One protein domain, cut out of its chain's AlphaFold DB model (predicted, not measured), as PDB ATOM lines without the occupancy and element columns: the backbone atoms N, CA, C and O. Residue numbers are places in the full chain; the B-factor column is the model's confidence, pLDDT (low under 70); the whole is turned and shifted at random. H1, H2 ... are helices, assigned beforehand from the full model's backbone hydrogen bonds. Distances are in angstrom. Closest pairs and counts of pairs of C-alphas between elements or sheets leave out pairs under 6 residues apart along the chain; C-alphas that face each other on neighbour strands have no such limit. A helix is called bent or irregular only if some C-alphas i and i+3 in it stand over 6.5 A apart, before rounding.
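Overview. This is residues 168 to 220 of the 465 residues of the protein "Tryptophan 2,3-dioxygenase" of Actinopolyspora erythraea (UniProt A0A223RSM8). The printed part makes one elongated, loosely closed ring of four helices: H1 runs along one long side, the link of residues 183 to 190 turns round at one end, H2 comes back steeply tilted to H1, and the short helices H3 and H4 form the far end. H4 leads back toward where H1 begins, and the first and last printed C-alphas, those of Val 168 and Ser 220, are 7.6 A apart. Contacts between the helices are few: no helix touches another, though H1 is near H2 and H3 is near H4. The printed part has 53 residues, with four named helices in the order H1, H2, H3, H4 and no named strand, and its class is all helix. It is only just loose, close to compact, with a radius of gyration of the C-alphas of 12.0 A, and it spans 33 by 21 by 13 A.

Arrangement. H1, residues 168 to 182, and H2, residues 191 to 200, are close but not clearly touching; their closest C-alphas, those of Phe 170 and Ala 200, are 6.9 A apart. Their lines stand at a steep tilt of 50 degrees, and they run opposite ways. H3, residues 208 to 213, is apart from H1 and from H2. H4, residues 215 to 218, is close to H3 but not clearly touching it; their closest C-alphas, those of Ile 210 and Asp 216, are 6.9 A apart. H4 is apart from H1 and from H2. In H2 and H3 every O i to N i+4 pair is within hydrogen-bond range, in H1 7 of 11 are, and H4 is too short for such a pair.

Along the chain. H1 begins at C-alpha 168, at (-24.528, -110.173, 78.292), and measures 19.6 A from first to last C-alpha. It is irregular: C-alphas 176 and 179 are 7.7 A apart. H2 begins at C-alpha 191, at (-28.249, -98.723, 59.030), and measures 14.3 A. H3 measures 8.6 A from C-alpha 208 to C-alpha 213. H4 measures 4.9 A and ends at C-alpha 218, at (-23.670, -100.584, 85.197).

Size, cuts and confidence. The two C-alphas farthest apart are those of Asn 188 and Gln 213, at 33.1 A. The printed part has no cut. The links from H1 to H2, with 8 residues, and from H2 to H3, with 7 residues, are short, and the link of 1 residue from H3 to H4 is tight. The mean pLDDT of the printed part is 91.3, and no printed residue is under 70.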
ATOM      1  N   VAL A 168     -24.352-108.713  78.218       90.31
ATOM      2  CA  VAL A 168     -24.528-110.173  78.292       90.31
ATOM      3  C   VAL A 168     -25.443-110.661  77.171       90.31
ATOM      4  O   VAL A 168     -25.161-111.668  76.523       90.31
ATOM      5  N   PHE A 169     -26.537-109.944  76.917       94.69
ATOM      6  CA  PHE A 169     -27.467-110.293  75.844       94.69
ATOM      7  C   PHE A 169     -26.857-110.050  74.464       94.69
ATOM      8  O   PHE A 169     -27.014-110.875  73.562       94.69
ATOM      9  N   PHE A 170     -26.124-108.949  74.313       95.81
ATOM     10  CA  PHE A 170     -25.408-108.629  73.093       95.81
ATOM     11  C   PHE A 170     -24.329-109.665  72.779       95.81
ATOM     12  O   PHE A 170     -24.234-110.078  71.631       95.81
ATOM     13  N   ALA A 171     -23.582-110.166  73.766       95.19
ATOM     14  CA  ALA A 171     -22.591-111.221  73.539       95.19
ATOM     15  C   ALA A 171     -23.225-112.505  72.962       95.19
ATOM     16  O   ALA A 171     -22.686-113.121  72.039       95.19
ATOM     17  N   GLU A 172     -24.408-112.894  73.452       96.31
ATOM     18  CA  GLU A 172     -25.166-114.020  72.896       96.31
ATOM     19  C   GLU A 172     -25.657-113.738  71.465       96.31
ATOM     20  O   GLU A 172     -25.618-114.626  70.604       96.31
ATOM     21  N   TYR A 173     -26.084-112.508  71.182       97.50
ATOM     22  CA  TYR A 173     -26.440-112.078  69.830       97.50
ATOM     23  C   TYR A 173     -25.226-112.100  68.884       97.50
ATOM     24  O   TYR A 173     -25.278-112.711  67.813       97.50
ATOM     25  N   GLU A 174     -24.110-111.493  69.285       96.94
ATOM     26  CA  GLU A 174     -22.882-111.360  68.501       96.94
ATOM     27  C   GLU A 174     -22.296-112.728  68.150       96.94
ATOM     28  O   GLU A 174     -21.939-112.972  66.997       96.94
ATOM     29  N   LYS A 175     -22.306-113.681  69.088       96.06
ATOM     30  CA  LYS A 175     -21.887-115.065  68.825       96.06
ATOM     31  C   LYS A 175     -22.638-115.707  67.651       96.06
ATOM     32  O   LYS A 175     -22.078-116.543  66.944       96.06
ATOM     33  N   ARG A 176     -23.908-115.347  67.449       94.25
ATOM     34  CA  ARG A 176     -24.775-115.917  66.404       94.25
ATOM     35  C   ARG A 176     -24.733-115.106  65.112       94.25
ATOM     36  O   ARG A 176     -24.756-115.682  64.025       94.25
ATOM     37  N   PHE A 177     -24.655-113.783  65.221       95.88
ATOM     38  CA  PHE A 177     -24.910-112.867  64.110       95.88
ATOM     39  C   PHE A 177     -23.766-111.890  63.799       95.88
ATOM     40  O   PHE A 177     -23.830-111.201  62.785       95.88
ATOM     41  N   GLY A 178     -22.691-111.855  64.590       94.62
ATOM     42  CA  GLY A 178     -21.564-110.928  64.407       94.62
ATOM     43  C   GLY A 178     -20.901-111.030  63.029       94.62
ATOM     44  O   GLY A 178     -20.569-110.016  62.420       94.62
ATOM     45  N   HIS A 179     -20.824-112.240  62.464       93.81
ATOM     46  CA  HIS A 179     -20.264-112.487  61.129       93.81
ATOM     47  C   HIS A 179     -20.999-111.751  59.987       93.81
ATOM     48  O   HIS A 179     -20.421-111.528  58.922       93.81
ATOM     49  N   TYR A 180     -22.262-111.347  60.180       92.31
ATOM     50  CA  TYR A 180     -22.976-110.520  59.201       92.31
ATOM     51  C   TYR A 180     -22.401-109.102  59.111       92.31
ATOM     52  O   TYR A 180     -22.400-108.529  58.025       92.31
ATOM     53  N   TYR A 181     -21.897-108.565  60.222       93.06
ATOM     54  CA  TYR A 181     -21.301-107.233  60.292       93.06
ATOM     55  C   TYR A 181     -19.838-107.267  59.838       93.06
ATOM     56  O   TYR A 181     -19.418-106.451  59.024       93.06
ATOM     57  N   THR A 182     -19.072-108.268  60.281       87.75
ATOM     58  CA  THR A 182     -17.620-108.317  60.054       87.75
ATOM     59  C   THR A 182     -17.216-108.950  58.719       87.75
ATOM     60  O   THR A 182     -16.418-108.377  57.982       87.75
ATOM     61  N   GLU A 183     -17.748-110.130  58.386       86.00
ATOM     62  CA  GLU A 183     -17.283-110.929  57.240       86.00
ATOM     63  C   GLU A 183     -18.087-110.653  55.967       86.00
ATOM     64  O   GLU A 183     -17.523-110.540  54.878       86.00
ATOM     65  N   ARG A 184     -19.418-110.551  56.087       78.19
ATOM     66  CA  ARG A 184     -20.317-110.318  54.938       78.19
ATOM     67  C   ARG A 184     -20.389-108.848  54.516       78.19
ATOM     68  O   ARG A 184     -20.802-108.563  53.392       78.19
ATOM     69  N   GLY A 185     -19.948-107.946  55.392       78.06
ATOM     70  CA  GLY A 185     -19.917-106.505  55.181       78.06
ATOM     71  C   GLY A 185     -21.271-105.820  55.383       78.06
ATOM     72  O   GLY A 185     -22.333-106.332  55.035       78.06
ATOM     73  N   GLU A 186     -21.219-104.593  55.897       89.12
ATOM     74  CA  GLU A 186     -22.387-103.848  56.390       89.12
ATOM     75  C   GLU A 186     -23.230-103.164  55.300       89.12
ATOM     76  O   GLU A 186     -24.338-102.712  55.573       89.12
ATOM     77  N   ARG A 187     -22.746-103.087  54.050       83.00
ATOM     78  CA  ARG A 187     -23.327-102.222  52.996       83.00
ATOM     79  C   ARG A 187     -24.807-102.472  52.694       83.00
ATOM     80  O   ARG A 187     -25.482-101.557  52.238       83.00
ATOM     81  N   ASN A 188     -25.282-103.701  52.895       85.88
ATOM     82  CA  ASN A 188     -26.663-104.104  52.605       85.88
ATOM     83  C   ASN A 188     -27.503-104.307  53.875       85.88
ATOM     84  O   ASN A 188     -28.627-104.802  53.790       85.88
ATOM     85  N   LEU A 189     -26.953-103.994  55.048       91.06
ATOM     86  CA  LEU A 189     -27.662-104.106  56.315       91.06
ATOM     87  C   LEU A 189     -28.475-102.841  56.579       91.06
ATOM     88  O   LEU A 189     -28.170-101.758  56.082       91.06
ATOM     89  N   ASP A 190     -29.520-102.983  57.389       90.06
ATOM     90  CA  ASP A 190     -30.261-101.828  57.880       90.06
ATOM     91  C   ASP A 190     -29.311-100.922  58.689       90.06
ATOM     92  O   ASP A 190     -28.697-101.415  59.643       90.06
ATOM     93  N   PRO A 191     -29.191 -99.620  58.362       91.94
ATOM     94  CA  PRO A 191     -28.249 -98.723  59.030       91.94
ATOM     95  C   PRO A 191     -28.419 -98.681  60.548       91.94
ATOM     96  O   PRO A 191     -27.433 -98.589  61.271       91.94
ATOM     97  N   ARG A 192     -29.655 -98.830  61.043       90.94
ATOM     98  CA  ARG A 192     -29.921 -98.877  62.484       90.94
ATOM     99  C   ARG A 192     -29.298-100.117  63.120       90.94
ATOM    100  O   ARG A 192     -28.813-100.046  64.236       90.94
ATOM    101  N   PHE A 193     -29.303-101.265  62.445       94.75
ATOM    102  CA  PHE A 193     -28.683-102.475  62.997       94.75
ATOM    103  C   PHE A 193     -27.166-102.337  63.070       94.75
ATOM    104  O   PHE A 193     -26.571-102.829  64.019       94.75
ATOM    105  N   VAL A 194     -26.557-101.681  62.082       94.75
ATOM    106  CA  VAL A 194     -25.116-101.391  62.063       94.75
ATOM    107  C   VAL A 194     -24.759-100.443  63.206       94.75
ATOM    108  O   VAL A 194     -23.897-100.756  64.018       94.75
ATOM    109  N   GLU A 195     -25.495 -99.339  63.343       93.69
ATOM    110  CA  GLU A 195     -25.316 -98.375  64.432       93.69
ATOM    111  C   GLU A 195     -25.407 -99.039  65.815       93.69
ATOM    112  O   GLU A 195     -24.479 -98.925  66.613       93.69
ATOM    113  N   LEU A 196     -26.478 -99.796  66.079       94.81
ATOM    114  CA  LEU A 196     -26.660-100.486  67.360       94.81
ATOM    115  C   LEU A 196     -25.557-101.518  67.641       94.81
ATOM    116  O   LEU A 196     -25.187-101.709  68.796       94.81
ATOM    117  N   TYR A 197     -25.022-102.172  66.606       95.56
ATOM    118  CA  TYR A 197     -23.930-103.139  66.747       95.56
ATOM    119  C   TYR A 197     -22.631-102.467  67.196       95.56
ATOM    120  O   TYR A 197     -21.992-102.931  68.139       95.56
ATOM    121  N   HIS A 198     -22.269-101.342  66.577       94.31
ATOM    122  CA  HIS A 198     -21.078-100.590  66.971       94.31
ATOM    123  C   HIS A 198     -21.235 -99.913  68.335       94.31
ATOM    124  O   HIS A 198     -20.273 -99.873  69.101       94.31
ATOM    125  N   ILE A 199     -22.440 -99.435  68.673       92.88
ATOM    126  CA  ILE A 199     -22.743 -98.933  70.022       92.88
ATOM    127  C   ILE A 199     -22.526-100.041  71.055       92.88
ATOM    128  O   ILE A 199     -21.788 -99.848  72.019       92.88
ATOM    129  N   ALA A 200     -23.093-101.229  70.834       92.25
ATOM    130  CA  ALA A 200     -22.982-102.343  71.773       92.25
ATOM    131  C   ALA A 200     -21.543-102.870  71.940       92.25
ATOM    132  O   ALA A 200     -21.186-103.372  73.004       92.25
ATOM    133  N   ARG A 201     -20.691-102.719  70.916       92.12
ATOM    134  CA  ARG A 201     -19.245-103.007  70.994       92.12
ATOM    135  C   ARG A 201     -18.421-101.891  71.646       92.12
ATOM    136  O   ARG A 201     -17.222-102.074  71.853       92.12
ATOM    137  N   GLY A 202     -19.033-100.750  71.969       88.31
ATOM    138  CA  GLY A 202     -18.350 -99.574  72.512       88.31
ATOM    139  C   GLY A 202     -17.493 -98.826  71.485       88.31
ATOM    140  O   GLY A 202     -16.603 -98.067  71.859       88.31
ATOM    141  N   GLU A 203     -17.729 -99.051  70.191       90.62
ATOM    142  CA  GLU A 203     -17.017 -98.392  69.088       90.62
ATOM    143  C   GLU A 203     -17.630 -97.021  68.764       90.62
ATOM    144  O   GLU A 203     -16.941 -96.124  68.276       90.62
ATOM    145  N   VAL A 204     -18.920 -96.852  69.071       89.19
ATOM    146  CA  VAL A 204     -19.668 -95.601  68.926       89.19
ATOM    147  C   VAL A 204     -20.345 -95.254  70.247       89.19
ATOM    148  O   VAL A 204     -20.944 -96.100  70.902       89.19
ATOM    149  N   ALA A 205     -20.256 -93.981  70.615       84.88
ATOM    150  CA  ALA A 205     -20.905 -93.411  71.785       84.88
ATOM    151  C   ALA A 205     -22.439 -93.373  71.620       84.88
ATOM    152  O   ALA A 205     -22.929 -92.805  70.642       84.88
ATOM    153  N   LYS A 206     -23.202 -93.916  72.581       86.44
ATOM    154  CA  LYS A 206     -24.673 -93.796  72.610       86.44
ATOM    155  C   LYS A 206     -25.095 -92.387  73.015       86.44
ATOM    156  O   LYS A 206     -25.987 -91.788  72.417       86.44
ATOM    157  N   SER A 207     -24.455 -91.852  74.053       91.19
ATOM    158  CA  SER A 207     -24.548 -90.447  74.448       91.19
ATOM    159  C   SER A 207     -23.416 -90.111  75.420       91.19
ATOM    160  O   SER A 207     -23.072 -90.952  76.252       91.19
ATOM    161  N   PRO A 208     -22.924 -88.857  75.448       91.81
ATOM    162  CA  PRO A 208     -21.821 -88.479  76.329       91.81
ATOM    163  C   PRO A 208     -22.019 -88.864  77.802       91.81
ATOM    164  O   PRO A 208     -21.056 -89.219  78.472       91.81
ATOM    165  N   TYR A 209     -23.256 -88.816  78.313       92.31
ATOM    166  CA  TYR A 209     -23.556 -89.203  79.692       92.31
ATOM    167  C   TYR A 209     -23.543 -90.723  79.897       92.31
ATOM    168  O   TYR A 209     -22.898 -91.204  80.831       92.31
ATOM    169  N   ILE A 210     -24.241 -91.467  79.029       90.69
ATOM    170  CA  ILE A 210     -24.329 -92.932  79.121       90.69
ATOM    171  C   ILE A 210     -22.931 -93.543  79.008       90.69
ATOM    172  O   ILE A 210     -22.579 -94.390  79.826       90.69
ATOM    173  N   ASP A 211     -22.111 -93.053  78.080       88.31
ATOM    174  CA  ASP A 211     -20.780 -93.608  77.841       88.31
ATOM    175  C   ASP A 211     -19.795 -93.233  78.957       88.31
ATOM    176  O   ASP A 211     -19.073 -94.097  79.455       88.31
ATOM    177  N   TYR A 212     -19.804 -91.975  79.426       91.50
ATOM    178  CA  TYR A 212     -18.919 -91.524  80.509       91.50
ATOM    179  C   TYR A 212     -19.126 -92.317  81.806       91.50
ATOM    180  O   TYR A 212     -18.156 -92.678  82.469       91.50
ATOM    181  N   GLN A 213     -20.383 -92.604  82.157       93.62
ATOM    182  CA  GLN A 213     -20.726 -93.380  83.353       93.62
ATOM    183  C   GLN A 213     -20.824 -94.890  83.087       93.62
ATOM    184  O   GLN A 213     -21.031 -95.660  84.022       93.62
ATOM    185  N   SER A 214     -20.699 -95.321  81.825       91.44
ATOM    186  CA  SER A 214     -20.953 -96.702  81.398       91.44
ATOM    187  C   SER A 214     -22.313 -97.229  81.894       91.44
ATOM    188  O   SER A 214     -22.388 -98.332  82.434       91.44
ATOM    189  N   ILE A 215     -23.381 -96.428  81.749       91.44
ATOM    190  CA  ILE A 215     -24.708 -96.688  82.344       91.44
ATOM    191  C   ILE A 215     -25.265 -98.050  81.932       91.44
ATOM    192  O   ILE A 215     -25.695 -98.807  82.797       91.44
ATOM    193  N   ASP A 216     -25.215 -98.385  80.644       88.75
ATOM    194  CA  ASP A 216     -25.762 -99.646  80.134       88.75
ATOM    195  C   ASP A 216     -25.028-100.858  80.740       88.75
ATOM    196  O   ASP A 216     -25.652-101.813  81.205       88.75
ATOM    197  N   THR A 217     -23.699-100.777  80.873       89.19
ATOM    198  CA  THR A 217     -22.915-101.781  81.605       89.19
ATOM    199  C   THR A 217     -23.320-101.823  83.074       89.19
ATOM    200  O   THR A 217     -23.645-102.899  83.568       89.19
ATOM    201  N   LEU A 218     -23.347-100.679  83.769       93.38
ATOM    202  CA  LEU A 218     -23.670-100.584  85.197       93.38
ATOM    203  C   LEU A 218     -25.042-101.196  85.515       93.38
ATOM    204  O   LEU A 218     -25.147-101.958  86.475       93.38
ATOM    205  N   LEU A 219     -26.058-100.898  84.699       92.31
ATOM    206  CA  LEU A 219     -27.436-101.379  84.850       92.31
ATOM    207  C   LEU A 219     -27.658-102.811  84.326       92.31
ATOM    208  O   LEU A 219     -28.750-103.356  84.460       92.31
ATOM    209  N   SER A 220     -26.634-103.440  83.737       88.50
ATOM    210  CA  SER A 220     -26.671-104.857  83.345       88.50
ATOM    211  C   SER A 220     -26.080-105.807  84.391       88.50
ATOM    212  O   SER A 220     -26.241-107.022  84.276       88.50
TER     213      SER A 220